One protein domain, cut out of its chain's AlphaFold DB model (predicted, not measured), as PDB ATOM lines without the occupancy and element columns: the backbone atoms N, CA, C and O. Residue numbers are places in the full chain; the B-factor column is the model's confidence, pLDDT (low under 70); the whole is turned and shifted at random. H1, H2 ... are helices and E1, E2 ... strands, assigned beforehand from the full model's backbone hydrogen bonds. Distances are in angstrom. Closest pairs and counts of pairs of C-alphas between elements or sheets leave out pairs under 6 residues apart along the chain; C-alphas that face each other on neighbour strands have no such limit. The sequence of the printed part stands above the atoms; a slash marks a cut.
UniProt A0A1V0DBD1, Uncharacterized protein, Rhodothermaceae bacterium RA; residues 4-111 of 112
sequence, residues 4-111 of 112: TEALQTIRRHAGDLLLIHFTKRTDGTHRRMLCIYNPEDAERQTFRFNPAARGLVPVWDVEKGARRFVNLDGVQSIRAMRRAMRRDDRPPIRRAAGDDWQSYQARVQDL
ATOM      1  N   THR A   4     170.267 204.651 226.269       85.44
ATOM      2  CA  THR A   4     168.958 204.935 225.666       85.44
ATOM      3  C   THR A   4     169.068 205.123 224.156       85.44
ATOM      4  O   THR A   4     168.293 204.517 223.420       85.44
ATOM      5  N   GLU A   5     170.066 205.876 223.685       88.25
ATOM      6  CA  GLU A   5     170.353 206.027 222.251       88.25
ATOM      7  C   GLU A   5     170.658 204.673 221.601       88.25
ATOM      8  O   GLU A   5     170.164 204.380 220.514       88.25
ATOM      9  N   ALA A   6     171.421 203.808 222.276       86.69
ATOM     10  CA  ALA A   6     171.706 202.457 221.796       86.69
ATOM     11  C   ALA A   6     170.461 201.600 221.643       86.69
ATOM     12  O   ALA A   6     170.258 201.009 220.583       86.69
ATOM     13  N   LEU A   7     169.591 201.590 222.649       82.06
ATOM     14  CA  LEU A   7     168.318 200.882 222.564       82.06
ATOM     15  C   LEU A   7     167.433 201.423 221.439       82.06
ATOM     16  O   LEU A   7     166.833 200.636 220.712       82.06
ATOM     17  N   GLN A   8     167.351 202.743 221.279       86.25
ATOM     18  CA  GLN A   8     166.536 203.362 220.235       86.25
ATOM     19  C   GLN A   8     167.060 203.046 218.831       86.25
ATOM     20  O   GLN A   8     166.268 202.680 217.966       86.25
ATOM     21  N   THR A   9     168.376 203.119 218.610       87.06
ATOM     22  CA  THR A   9     168.994 202.755 217.325       87.06
ATOM     23  C   THR A   9     168.749 201.289 216.997       87.06
ATOM     24  O   THR A   9     168.332 200.964 215.889       87.06
ATOM     25  N   ILE A  10     168.939 200.406 217.974       81.38
ATOM     26  CA  ILE A  10     168.706 198.972 217.808       81.38
ATOM     27  C   ILE A  10     167.234 198.680 217.480       81.38
ATOM     28  O   ILE A  10     166.956 197.903 216.575       81.38
ATOM     29  N   ARG A  11     166.285 199.324 218.171       80.12
ATOM     30  CA  ARG A  11     164.845 199.175 217.901       80.12
ATOM     31  C   ARG A  11     164.447 199.704 216.526       80.12
ATOM     32  O   ARG A  11     163.642 199.077 215.852       80.12
ATOM     33  N   ARG A  12     165.010 200.841 216.104       84.69
ATOM     34  CA  ARG A  12     164.750 201.439 214.783       84.69
ATOM     35  C   ARG A  12     165.183 200.523 213.638       84.69
ATOM     36  O   ARG A  12     164.560 200.539 212.586       84.69
ATOM     37  N   HIS A  13     166.234 199.749 213.865       81.69
ATOM     38  CA  HIS A  13     166.824 198.823 212.907       81.69
ATOM     39  C   HIS A  13     166.565 197.362 213.301       81.69
ATOM     40  O   HIS A  13     167.413 196.489 213.103       81.69
ATOM     41  N   ALA A  14     165.413 197.093 213.920       75.12
ATOM     42  CA  ALA A  14     165.049 195.747 214.333       75.12
ATOM     43  C   ALA A  14     165.026 194.802 213.123       75.12
ATOM     44  O   ALA A  14     164.356 195.063 212.128       75.12
ATOM     45  N   GLY A  15     165.765 193.696 213.219       68.69
ATOM     46  CA  GLY A  15     165.898 192.722 212.130       68.69
ATOM     47  C   GLY A  15     166.980 193.044 211.092       68.69
ATOM     48  O   GLY A  15     167.332 192.148 210.321       68.69
ATOM     49  N   ASP A  16     167.562 194.247 211.111       76.62
ATOM     50  CA  ASP A  16     168.756 194.562 210.326       76.62
ATOM     51  C   ASP A  16     170.002 193.929 210.961       76.62
ATOM     52  O   ASP A  16     170.068 193.650 212.164       76.62
ATOM     53  N   LEU A  17     171.039 193.750 210.142       76.56
ATOM     54  CA  LEU A  17     172.369 193.446 210.643       76.56
ATOM     55  C   LEU A  17     173.014 194.725 211.181       76.56
ATOM     56  O   LEU A  17     173.219 195.698 210.456       76.56
ATOM     57  N   LEU A  18     173.373 194.704 212.456       82.06
ATOM     58  CA  LEU A  18     174.002 195.811 213.155       82.06
ATOM     59  C   LEU A  18     175.446 195.471 213.479       82.06
ATOM     60  O   LEU A  18     175.737 194.438 214.076       82.06
ATOM     61  N   LEU A  19     176.345 196.388 213.152       84.12
ATOM     62  CA  LEU A  19     177.712 196.378 213.629       84.12
ATOM     63  C   LEU A  19     177.817 197.263 214.874       84.12
ATOM     64  O   LEU A  19     177.616 198.474 214.808       84.12
ATOM     65  N   ILE A  20     178.128 196.648 216.014       85.88
ATOM     66  CA  ILE A  20     178.258 197.307 217.313       85.88
ATOM     67  C   ILE A  20     179.735 197.460 217.653       85.88
ATOM     68  O   ILE A  20     180.477 196.475 217.700       85.88
ATOM     69  N   HIS A  21     180.150 198.692 217.928       87.38
ATOM     70  CA  HIS A  21     181.473 199.006 218.450       87.38
ATOM     71  C   HIS A  21     181.361 199.300 219.944       87.38
ATOM     72  O   HIS A  21     180.536 200.116 220.359       87.38
ATOM     73  N   PHE A  22     182.184 198.650 220.762       86.50
ATOM     74  CA  PHE A  22     182.165 198.846 222.208       86.50
ATOM     75  C   PHE A  22     183.547 198.666 222.829       86.50
ATOM     76  O   PHE A  22     184.403 197.962 222.292       86.50
ATOM     77  N   THR A  23     183.739 199.271 223.997       84.62
ATOM     78  CA  THR A  23     184.929 199.055 224.824       84.62
ATOM     79  C   THR A  23     184.608 198.038 225.909       84.62
ATOM     80  O   THR A  23     183.655 198.198 226.678       84.62
ATOM     81  N   LYS A  24     185.397 196.965 225.989       80.94
ATOM     82  CA  LYS A  24     185.279 195.991 227.076       80.94
ATOM     83  C   LYS A  24     185.665 196.655 228.395       80.94
ATOM     84  O   LYS A  24     186.788 197.111 228.562       80.94
ATOM     85  N   ARG A  25     184.758 196.627 229.373       78.06
ATOM     86  CA  ARG A  25     185.030 197.158 230.722       78.06
ATOM     87  C   ARG A  25     186.156 196.424 231.455       78.06
ATOM     88  O   ARG A  25     186.783 197.010 232.321       78.06
ATOM     89  N   THR A  26     186.383 195.150 231.135       80.31
ATOM     90  CA  THR A  26     187.355 194.301 231.841       80.31
ATOM     91  C   THR A  26     188.805 194.622 231.505       80.31
ATOM     92  O   THR A  26     189.662 194.450 232.356       80.31
ATOM     93  N   ASP A  27     189.086 195.013 230.260       85.25
ATOM     94  CA  ASP A  27     190.457 195.146 229.743       85.25
ATOM     95  C   ASP A  27     190.666 196.401 228.875       85.25
ATOM     96  O   ASP A  27     191.741 196.587 228.319       85.25
ATOM     97  N   GLY A  28     189.651 197.258 228.726       82.50
ATOM     98  CA  GLY A  28     189.728 198.474 227.911       82.50
ATOM     99  C   GLY A  28     189.808 198.228 226.401       82.50
ATOM    100  O   GLY A  28     189.894 199.184 225.636       82.50
ATOM    101  N   THR A  29     189.742 196.977 225.936       84.25
ATOM    102  CA  THR A  29     189.911 196.661 224.514       84.25
ATOM    103  C   THR A  29     188.691 197.104 223.709       84.25
ATOM    104  O   THR A  29     187.549 196.789 224.065       84.25
ATOM    105  N   HIS A  30     188.927 197.773 222.580       82.56
ATOM    106  CA  HIS A  30     187.884 198.075 221.602       82.56
ATOM    107  C   HIS A  30     187.538 196.825 220.799       82.56
ATOM    108  O   HIS A  30     188.414 196.144 220.267       82.56
ATOM    109  N   ARG A  31     186.247 196.518 220.695       79.25
ATOM    110  CA  ARG A  31     185.748 195.386 219.920       79.25
ATOM    111  C   ARG A  31     184.607 195.777 219.007       79.25
ATOM    112  O   ARG A  31     183.850 196.710 219.268       79.25
ATOM    113  N   ARG A  32     184.494 194.987 217.945       79.00
ATOM    114  CA  ARG A  32     183.439 195.035 216.945       79.00
ATOM    115  C   ARG A  32     182.676 193.717 217.006       79.00
ATOM    116  O   ARG A  32     183.294 192.658 217.011       79.00
ATOM    117  N   MET A  33     181.354 193.769 217.101       80.12
ATOM    118  CA  MET A  33     180.496 192.580 217.086       80.12
ATOM    119  C   MET A  33     179.300 192.802 216.178       80.12
ATOM    120  O   MET A  33     178.774 193.912 216.110       80.12
ATOM    121  N   LEU A  34     178.849 191.734 215.525       76.00
ATOM    122  CA  LEU A  34     177.603 191.770 214.781       76.00
ATOM    123  C   LEU A  34     176.428 191.372 215.654       76.00
ATOM    124  O   LEU A  34     176.499 190.531 216.551       76.00
ATOM    125  N   CYS A  35     175.312 192.005 215.372       74.25
ATOM    126  CA  CYS A  35     174.095 191.834 216.111       74.25
ATOM    127  C   CYS A  35     172.944 191.837 215.118       74.25
ATOM    128  O   CYS A  35     172.786 192.780 214.354       74.25
ATOM    129  N   ILE A  36     172.140 190.783 215.145       67.69
ATOM    130  CA  ILE A  36     170.778 190.853 214.631       67.69
ATOM    131  C   ILE A  36     169.914 190.853 215.870       67.69
ATOM    132  O   ILE A  36     169.709 189.811 216.496       67.69
ATOM    133  N   TYR A  37     169.491 192.041 216.275       67.19
ATOM    134  CA  TYR A  37     168.566 192.166 217.379       67.19
ATOM    135  C   TYR A  37     167.206 192.537 216.830       67.19
ATOM    136  O   TYR A  37     167.009 193.615 216.277       67.19
ATOM    137  N   ASN A  38     166.267 191.624 217.017       64.50
ATOM    138  CA  ASN A  38     164.860 191.939 216.968       64.50
ATOM    139  C   ASN A  38     164.356 191.928 218.423       64.50
ATOM    140  O   ASN A  38     164.384 190.863 219.047       64.50
ATOM    141  N   PRO A  39     163.956 193.083 218.989       61.47
ATOM    142  CA  PRO A  39     163.448 193.159 220.356       61.47
ATOM    143  C   PRO A  39     162.265 192.214 220.580       61.47
ATOM    144  O   PRO A  39     162.217 191.537 221.601       61.47
ATOM    145  N   GLU A  40     161.376 192.100 219.593       59.91
ATOM    146  CA  GLU A  40     160.182 191.257 219.674       59.91
ATOM    147  C   GLU A  40     160.542 189.764 219.672       59.91
ATOM    148  O   GLU A  40     159.985 188.985 220.443       59.91
ATOM    149  N   ASP A  41     161.530 189.351 218.868       62.81
ATOM    150  CA  ASP A  41     162.024 187.967 218.895       62.81
ATOM    151  C   ASP A  41     162.827 187.678 220.164       62.81
ATOM    152  O   ASP A  41     162.800 186.559 220.671       62.81
ATOM    153  N   ALA A  42     163.561 188.662 220.687       58.03
ATOM    154  CA  ALA A  42     164.312 188.513 221.924       58.03
ATOM    155  C   ALA A  42     163.382 188.345 223.135       58.03
ATOM    156  O   ALA A  42     163.718 187.592 224.046       58.03
ATOM    157  N   GLU A  43     162.219 188.995 223.128       56.06
ATOM    158  CA  GLU A  43     161.158 188.801 224.124       56.06
ATOM    159  C   GLU A  43     160.479 187.429 223.992       56.06
ATOM    160  O   GLU A  43     160.129 186.817 224.999       56.06
ATOM    161  N   ARG A  44     160.355 186.903 222.764       56.72
ATOM    162  CA  ARG A  44     159.842 185.544 222.493       56.72
ATOM    163  C   ARG A  44     160.849 184.437 222.804       56.72
ATOM    164  O   ARG A  44     160.465 183.284 222.997       56.72
ATOM    165  N   GLN A  45     162.141 184.751 222.823       62.56
ATOM    166  CA  GLN A  45     163.186 183.792 223.160       62.56
ATOM    167  C   GLN A  45     163.225 183.541 224.669       62.56
ATOM    168  O   GLN A  45     163.335 184.460 225.476       62.56
ATOM    169  N   THR A  46     163.219 182.266 225.057       57.53
ATOM    170  CA  THR A  46     163.279 181.834 226.459       57.53
ATOM    171  C   THR A  46     164.691 182.008 227.022       57.53
ATOM    172  O   THR A  46     165.479 181.070 227.160       57.53
ATOM    173  N   PHE A  47     165.064 183.245 227.330       66.88
ATOM    174  CA  PHE A  47     166.218 183.521 228.172       66.88
ATOM    175  C   PHE A  47     165.862 183.238 229.636       66.88
ATOM    176  O   PHE A  47     164.755 183.525 230.080       66.88
ATOM    177  N   ARG A  48     166.819 182.735 230.429       75.06
ATOM    178  CA  ARG A  48     166.634 182.558 231.889       75.06
ATOM    179  C   ARG A  48     166.400 183.880 232.637       75.06
ATOM    180  O   ARG A  48     166.035 183.866 233.804       75.06
ATOM    181  N   PHE A  49     166.677 185.010 231.995       74.69
ATOM    182  CA  PHE A  49     166.482 186.361 232.513       74.69
ATOM    183  C   PHE A  49     166.163 187.300 231.346       74.69
ATOM    184  O   PHE A  49     166.611 187.042 230.233       74.69
ATOM    185  N   ASN A  50     165.468 188.412 231.600       70.31
ATOM    186  CA  ASN A  50     165.238 189.453 230.595       70.31
ATOM    187  C   ASN A  50     166.541 190.255 230.347       70.31
ATOM    188  O   ASN A  50     166.965 191.001 231.239       70.31
ATOM    189  N   PRO A  51     167.197 190.135 229.174       75.12
ATOM    190  CA  PRO A  51     168.450 190.840 228.904       75.12
ATOM    191  C   PRO A  51     168.250 192.353 228.782       75.12
ATOM    192  O   PRO A  51     169.053 193.123 229.313       75.12
ATOM    193  N   ALA A  52     167.145 192.786 228.170       71.19
ATOM    194  CA  ALA A  52     166.845 194.198 227.952       71.19
ATOM    195  C   ALA A  52     166.682 194.958 229.279       71.19
ATOM    196  O   ALA A  52     167.233 196.052 229.440       71.19
ATOM    197  N   ALA A  53     166.033 194.334 230.271       72.44
ATOM    198  CA  ALA A  53     165.916 194.882 231.626       72.44
ATOM    199  C   ALA A  53     167.294 195.158 232.264       72.44
ATOM    200  O   ALA A  53     167.470 196.136 232.989       72.44
ATOM    201  N   ARG A  54     168.308 194.350 231.929       78.31
ATOM    202  CA  ARG A  54     169.690 194.491 232.418       78.31
ATOM    203  C   ARG A  54     170.583 195.368 231.537       78.31
ATOM    204  O   ARG A  54     171.772 195.476 231.810       78.31
ATOM    205  N   GLY A  55     170.045 195.981 230.482       78.00
ATOM    206  CA  GLY A  55     170.846 196.773 229.539       78.00
ATOM    207  C   GLY A  55     171.765 195.914 228.682       78.00
ATOM    208  O   GLY A  55     172.808 196.379 228.228       78.00
ATOM    209  N   LEU A  56     171.385 194.652 228.499       80.69
ATOM    210  CA  LEU A  56     172.111 193.684 227.707       80.69
ATOM    211  C   LEU A  56     171.385 193.452 226.391       80.69
ATOM    212  O   LEU A  56     170.172 193.243 226.364       80.69
ATOM    213  N   VAL A  57     172.152 193.411 225.311       77.88
ATOM    214  CA  VAL A  57     171.654 192.992 224.003       77.88
ATOM    215  C   VAL A  57     172.296 191.660 223.635       77.88
ATOM    216  O   VAL A  57     173.525 191.544 223.703       77.88
ATOM    217  N   PRO A  58     171.503 190.630 223.291       75.12
ATOM    218  CA  PRO A  58     172.033 189.427 222.686       75.12
ATOM    219  C   PRO A  58     172.641 189.786 221.328       75.12
ATOM    220  O   PRO A  58     172.000 190.380 220.465       75.12
ATOM    221  N   VAL A  59     173.900 189.415 221.154       74.88
ATOM    222  CA  VAL A  59     174.678 189.605 219.930       74.88
ATOM    223  C   VAL A  59     175.224 188.262 219.475       74.88
ATOM    224  O   VAL A  59     175.332 187.323 220.274       74.88
ATOM    225  N   TRP A  60     175.609 188.168 218.208       70.94
ATOM    226  CA  TRP A  60     176.349 187.020 217.712       70.94
ATOM    227  C   TRP A  60     177.821 187.395 217.558       70.94
ATOM    228  O   TRP A  60     178.194 188.234 216.741       70.94
ATOM    229  N   ASP A  61     178.674 186.778 218.367       72.06
ATOM    230  CA  ASP A  61     180.113 186.972 218.270       72.06
ATOM    231  C   ASP A  61     180.637 186.211 217.046       72.06
ATOM    232  O   ASP A  61     180.754 184.985 217.068       72.06
ATOM    233  N   VAL A  62     180.931 186.948 215.974       66.19
ATOM    234  CA  VAL A  62     181.438 186.398 214.710       66.19
ATOM    235  C   VAL A  62     182.835 185.811 214.862       66.19
ATOM    236  O   VAL A  62     183.182 184.882 214.149       66.19
ATOM    237  N   GLU A  63     183.653 186.288 215.797       64.75
ATOM    238  CA  GLU A  63     184.981 185.705 216.013       64.75
ATOM    239  C   GLU A  63     184.872 184.343 216.703       64.75
ATOM    240  O   GLU A  63     185.689 183.451 216.478       64.75
ATOM    241  N   LYS A  64     183.875 184.187 217.579       69.31
ATOM    242  CA  LYS A  64     183.749 183.022 218.467       69.31
ATOM    243  C   LYS A  64     182.607 182.069 218.126       69.31
ATOM    244  O   LYS A  64     182.495 181.042 218.790       69.31
ATOM    245  N   GLY A  65     181.758 182.393 217.155       68.06
ATOM    246  CA  GLY A  65     180.634 181.544 216.742       68.06
ATOM    247  C   GLY A  65     179.645 181.262 217.846       68.06
ATOM    248  O   GLY A  65     179.136 180.149 217.973       68.06
ATOM    249  N   ALA A  66     179.411 182.261 218.690       70.56
ATOM    250  CA  ALA A  66     178.608 182.093 219.882       70.56
ATOM    251  C   ALA A  66     177.711 183.299 220.120       70.56
ATOM    252  O   ALA A  66     178.120 184.452 219.973       70.56
ATOM    253  N   ARG A  67     176.497 183.024 220.603       73.69
ATOM    254  CA  ARG A  67     175.637 184.069 221.146       73.69
ATOM    255  C   ARG A  67     176.246 184.600 222.438       73.69
ATOM    256  O   ARG A  67     176.523 183.839 223.365       73.69
ATOM    257  N   ARG A  68     176.423 185.913 222.509       79.38
ATOM    258  CA  ARG A  68     176.888 186.629 223.699       79.38
ATOM    259  C   ARG A  68     175.893 187.712 224.075       79.38
ATOM    260  O   ARG A  68     174.956 187.992 223.338       79.38
ATOM    261  N   PHE A  69     176.114 188.321 225.229       81.00
ATOM    262  CA  PHE A  69     175.413 189.527 225.637       81.00
ATOM    263  C   PHE A  69     176.413 190.670 225.702       81.00
ATOM    264  O   PHE A  69     177.474 190.525 226.310       81.00
ATOM    265  N   VAL A  70     176.071 191.795 225.085       80.69
ATOM    266  CA  VAL A  70     176.849 193.032 225.169       80.69
ATOM    267  C   VAL A  70     176.125 193.999 226.086       80.69
ATOM    268  O   VAL A  70     174.915 194.184 225.968       80.69
ATOM    269  N   ASN A  71     176.878 194.604 227.003       85.00
ATOM    270  CA  ASN A  71     176.383 195.698 227.822       85.00
ATOM    271  C   ASN A  71     176.351 196.985 226.993       85.00
ATOM    272  O   ASN A  71     177.381 197.425 226.480       85.00
ATOM    273  N   LEU A  72     175.165 197.581 226.894       83.44
ATOM    274  CA  LEU A  72     174.928 198.797 226.127       83.44
ATOM    275  C   LEU A  72     175.627 200.035 226.689       83.44
ATOM    276  O   LEU A  72     175.905 200.960 225.936       83.44
ATOM    277  N   ASP A  73     175.973 200.047 227.973       83.19
ATOM    278  CA  ASP A  73     176.701 201.161 228.582       83.19
ATOM    279  C   ASP A  73     178.125 201.329 228.016       83.19
ATOM    280  O   ASP A  73     178.735 202.380 228.178       83.19
ATOM    281  N   GLY A  74     178.697 200.276 227.416       82.50
ATOM    282  CA  GLY A  74     180.029 200.306 226.799       82.50
ATOM    283  C   GLY A  74     180.007 200.589 225.297       82.50
ATOM    284  O   GLY A  74     181.066 200.588 224.666       82.50
ATOM    285  N   VAL A  75     178.820 200.772 224.712       88.00
ATOM    286  CA  VAL A  75     178.652 200.941 223.267       88.00
ATOM    287  C   VAL A  75     179.069 202.344 222.856       88.00
ATOM    288  O   VAL A  75     178.561 203.351 223.345       88.00
ATOM    289  N   GLN A  76     180.004 202.399 221.916       88.75
ATOM    290  CA  GLN A  76     180.524 203.637 221.356       88.75
ATOM    291  C   GLN A  76     179.724 204.054 220.126       88.75
ATOM    292  O   GLN A  76     179.354 205.221 220.005       88.75
ATOM    293  N   SER A  77     179.425 203.100 219.241       89.00
ATOM    294  CA  SER A  77     178.628 203.335 218.041       89.00
ATOM    295  C   SER A  77     177.913 202.071 217.568       89.00
ATOM    296  O   SER A  77     178.313 200.942 217.867       89.00
ATOM    297  N   ILE A  78     176.831 202.281 216.821       88.44
ATOM    298  CA  ILE A  78     176.055 201.233 216.161       88.44
ATOM    299  C   ILE A  78     175.876 201.648 214.709       88.44
ATOM    300  O   ILE A  78     175.393 202.745 214.429       88.44
ATOM    301  N   ARG A  79     176.257 200.768 213.788       87.75
ATOM    302  CA  ARG A  79     176.091 200.965 212.351       87.75
ATOM    303  C   ARG A  79     175.124 199.922 211.813       87.75
ATOM    304  O   ARG A  79     175.418 198.731 211.865       87.75
ATOM    305  N   ALA A  80     174.000 200.370 211.265       83.12
ATOM    306  CA  ALA A  80     173.117 199.499 210.503       83.12
ATOM    307  C   ALA A  80     173.740 199.190 209.139       83.12
ATOM    308  O   ALA A  80     174.132 200.094 208.394       83.12
ATOM    309  N   MET A  81     173.845 197.910 208.810       77.44
ATOM    310  CA  MET A  81     174.283 197.458 207.501       77.44
ATOM    311  C   MET A  81     173.042 197.293 206.624       77.44
ATOM    312  O   MET A  81     172.255 196.378 206.821       77.44
ATOM    313  N   ARG A  82     172.866 198.187 205.637       58.06
ATOM    314  CA  ARG A  82     171.704 198.237 204.717       58.06
ATOM    315  C   ARG A  82     171.480 196.974 203.874       58.06
ATOM    316  O   ARG A  82     170.518 196.913 203.112       58.06
ATOM    317  N   ARG A  83     172.366 195.982 203.953       56.78
ATOM    318  CA  ARG A  83     172.162 194.708 203.274       56.78
ATOM    319  C   ARG A  83     171.182 193.915 204.127       56.78
ATOM    320  O   ARG A  83     171.550 193.455 205.204       56.78
ATOM    321  N   ALA A  84     169.946 193.771 203.648       52.59
ATOM    322  CA  ALA A  84     169.049 192.750 204.168       52.59
ATOM    323  C   ALA A  84     169.830 191.434 204.134       52.59
ATOM    324  O   ALA A  84     170.185 190.962 203.051       52.59
ATOM    325  N   MET A  85     170.185 190.904 205.307       52.56
ATOM    326  CA  MET A  85     170.812 189.592 205.375       52.56
ATOM    327  C   MET A  85     169.865 188.631 204.675       52.56
ATOM    328  O   MET A  85     168.692 188.520 205.058       52.56
ATOM    329  N   ARG A  86     170.358 187.953 203.633       55.44
ATOM    330  CA  ARG A  86     169.603 186.849 203.051       55.44
ATOM    331  C   ARG A  86     169.377 185.833 204.164       55.44
ATOM    332  O   ARG A  86     170.088 185.814 205.169       55.44
ATOM    333  N   ARG A  87     168.358 184.990 204.026       53.31
ATOM    334  CA  ARG A  87     168.050 183.973 205.042       53.31
ATOM    335  C   ARG A  87     169.289 183.128 205.394       53.31
ATOM    336  O   ARG A  87     169.454 182.775 206.556       53.31
ATOM    337  N   ASP A  88     170.167 182.935 204.412       57.62
ATOM    338  CA  ASP A  88     171.438 182.202 204.492       57.62
ATOM    339  C   ASP A  88     172.560 182.966 205.208       57.62
ATOM    340  O   ASP A  88     173.514 182.363 205.696       57.62
ATOM    341  N   ASP A  89     172.449 184.291 205.286       54.31
ATOM    342  CA  ASP A  89     173.388 185.137 206.009       54.31
ATOM    343  C   ASP A  89     173.021 185.234 207.492       54.31
ATOM    344  O   ASP A  89     173.810 185.753 208.262       54.31
ATOM    345  N   ARG A  90     171.849 184.756 207.937       57.66
ATOM    346  CA  ARG A  90     171.493 184.808 209.363       57.66
ATOM    347  C   ARG A  90     172.402 183.876 210.173       57.66
ATOM    348  O   ARG A  90     172.650 182.749 209.743       57.66
ATOM    349  N   PRO A  91     172.860 184.293 211.368       55.72
ATOM    350  CA  PRO A  91     173.626 183.427 212.237       55.72
ATOM    351  C   PRO A  91     172.788 182.187 212.563       55.72
ATOM    352  O   PRO A  91     171.589 182.302 212.855       55.72
ATOM    353  N   PRO A  92     173.400 181.000 212.515       56.22
ATOM    354  CA  PRO A  92     172.693 179.763 212.773       56.22
ATOM    355  C   PRO A  92     172.163 179.774 214.216       56.22
ATOM    356  O   PRO A  92     172.880 180.053 215.175       56.22
ATOM    357  N   ILE A  93     170.865 179.491 214.375       53.44
ATOM    358  CA  ILE A  93     170.153 179.550 215.671       53.44
ATOM    359  C   ILE A  93     170.673 178.460 216.639       53.44
ATOM    360  O   ILE A  93     170.530 178.561 217.858       53.44
ATOM    361  N   ARG A  94     171.321 177.422 216.098       52.09
ATOM    362  CA  ARG A  94     172.041 176.355 216.810       52.09
ATOM    363  C   ARG A  94     173.509 176.405 216.385       52.09
ATOM    364  O   ARG A  94     173.782 176.902 215.301       52.09
ATOM    365  N   ARG A  95     174.449 175.900 217.203       48.75
ATOM    366  CA  ARG A  95     175.854 175.725 216.772       48.75
ATOM    367  C   ARG A  95     175.843 175.017 215.415       48.75
ATOM    368  O   ARG A  95     175.477 173.846 215.364       48.75
ATOM    369  N   ALA A  96     176.169 175.735 214.346       48.78
ATOM    370  CA  ALA A  96     176.362 175.105 213.055       48.78
ATOM    371  C   ALA A  96     177.602 174.209 213.141       48.78
ATOM    372  O   ALA A  96     178.544 174.516 213.879       48.78
ATOM    373  N   ALA A  97     177.564 173.075 212.446       49.25
ATOM    374  CA  ALA A  97     178.733 172.223 212.290       49.25
ATOM    375  C   ALA A  97     179.847 173.011 211.566       49.25
ATOM    376  O   ALA A  97     179.565 173.962 210.842       49.25
ATOM    377  N   GLY A  98     181.110 172.656 211.819       52.78
ATOM    378  CA  GLY A  98     182.291 173.498 211.560       52.78
ATOM    379  C   GLY A  98     182.418 174.141 210.168       52.78
ATOM    380  O   GLY A  98     182.909 175.268 210.089       52.78
ATOM    381  N   ASP A  99     181.938 173.496 209.103       54.41
ATOM    382  CA  ASP A  99     182.099 173.982 207.718       54.41
ATOM    383  C   ASP A  99     181.162 175.151 207.369       54.41
ATOM    384  O   ASP A  99     181.559 176.122 206.712       54.41
ATOM    385  N   ASP A 100     179.935 175.128 207.895       57.91
ATOM    386  CA  ASP A 100     178.978 176.235 207.771       57.91
ATOM    387  C   ASP A 100     179.495 177.491 208.487       57.91
ATOM    388  O   ASP A 100     179.187 178.626 208.109       57.91
ATOM    389  N   TRP A 101     180.304 177.291 209.532       57.16
ATOM    390  CA  TRP A 101     180.820 178.368 210.359       57.16
ATOM    391  C   TRP A 101     181.945 179.153 209.683       57.16
ATOM    392  O   TRP A 101     181.898 180.383 209.679       57.16
ATOM    393  N   GLN A 102     182.915 178.475 209.066       62.06
ATOM    394  CA  GLN A 102     183.969 179.154 208.300       62.06
ATOM    395  C   GLN A 102     183.389 179.908 207.100       62.06
ATOM    396  O   GLN A 102     183.751 181.059 206.859       62.06
ATOM    397  N   SER A 103     182.421 179.303 206.407       63.28
ATOM    398  CA  SER A 103     181.724 179.930 205.279       63.28
ATOM    399  C   SER A 103     180.942 181.175 205.709       63.28
ATOM    400  O   SER A 103     180.981 182.209 205.040       63.28
ATOM    401  N   TYR A 104     180.269 181.119 206.862       64.69
ATOM    402  CA  TYR A 104     179.617 182.283 207.458       64.69
ATOM    403  C   TYR A 104     180.631 183.367 207.846       64.69
ATOM    404  O   TYR A 104     180.429 184.530 207.510       64.69
ATOM    405  N   GLN A 105     181.726 183.002 208.523       63.72
ATOM    406  CA  GLN A 105     182.769 183.949 208.920       63.72
ATOM    407  C   GLN A 105     183.379 184.667 207.717       63.72
ATOM    408  O   GLN A 105     183.522 185.883 207.782       63.72
ATOM    409  N   ALA A 106     183.672 183.956 206.625       66.12
ATOM    410  CA  ALA A 106     184.207 184.544 205.399       66.12
ATOM    411  C   ALA A 106     183.225 185.548 204.769       66.12
ATOM    412  O   ALA A 106     183.573 186.712 204.581       66.12
ATOM    413  N   ARG A 107     181.956 185.151 204.564       65.81
ATOM    414  CA  ARG A 107     180.908 186.053 204.031       65.81
ATOM    415  C   ARG A 107     180.713 187.301 204.880       65.81
ATOM    416  O   ARG A 107     180.337 188.356 204.378       65.81
ATOM    417  N   VAL A 108     180.897 187.149 206.185       63.62
ATOM    418  CA  VAL A 108     180.729 188.223 207.147       63.62
ATOM    419  C   VAL A 108     181.981 189.097 207.253       63.62
ATOM    420  O   VAL A 108     181.835 190.294 207.469       63.62
ATOM    421  N   GLN A 109     183.187 188.553 207.082       64.62
ATOM    422  CA  GLN A 109     184.430 189.328 207.005       64.62
ATOM    423  C   GLN A 109     184.416 190.304 205.827       64.62
ATOM    424  O   GLN A 109     184.823 191.444 206.013       64.62
ATOM    425  N   ASP A 110     183.838 189.917 204.687       62.97
ATOM    426  CA  ASP A 110     183.645 190.799 203.523       62.97
ATOM    427  C   ASP A 110     182.702 191.995 203.794       62.97
ATOM    428  O   ASP A 110     182.544 192.883 202.954       62.97
ATOM    429  N   LEU A 111     182.031 192.025 204.952       58.88
ATOM    430  CA  LEU A 111     181.188 193.142 205.388       58.88
ATOM    431  C   LEU A 111     181.963 194.202 206.201       58.88
ATOM    432  O   LEU A 111     181.375 195.234 206.541       58.88
TER     433      LEU A 111
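Overview. This is residues 4 to 111 of the 112 residues of an uncharacterized protein of Rhodothermaceae bacterium RA (UniProt A0A1V0DBD1). Two small sheets form a partial sandwich, two sheets face to face with strands crossed at 65 degrees: the hairpin E3 E4 against the three-stranded sheet E2 E1 E5, with H1 packed along E5. H2 lies off the three-stranded sheet, and a long link leads to H3 at the edge of the body. The printed part has 108 residues, in the order H1 E1 E2 H2 E3 E4 E5 H3; both sheets are antiparallel and the class is mixed. It is compact, with a radius of gyration of the C-alphas of 13.5 A and spans of 36 by 32 by 28 A.

Along the chain. Find C-alpha 4 at (168.958, 204.935, 225.666), where H1, residues 4 to 12, begins. E1, residues 17 to 23, and E2, residues 30 to 36, each run 19.8 A. Next come H2, residues 39 to 44, E3, residues 56 to 61, E4, residues 66 to 71, and E5, residues 75 to 81, 16.7 A long. H3, residues 98 to 109, runs 16.6 A to C-alpha 109 at (184.430, 189.328, 207.005).

Arrangement. H1 is on the sheet E2 E1 E5 at a height of 9.5 A, along E5 at 12 degrees on the local plane. In the hairpin E1 and E2, look for N 20 and O 33, 2.8 A; between E1 and E5, N 19 and O 79, 2.8 A. In the hairpin E3 and E4, find N 59 and O 68, 2.8 A. The closest C-alphas of E2 and E3 are Cys 35 and Val 59, 4.5 A. H3 is apart from E2 and H1. In H1, H2 and H3 every O i to N i+4 pair is within hydrogen-bond range.

Size, cuts and confidence. The printed part has no cut. The links H2 to E3 and E5 to H3 are long. Mean pLDDT is 71.4 over the printed part; residues 36 to 47 and 82 to 111 are among those under 70.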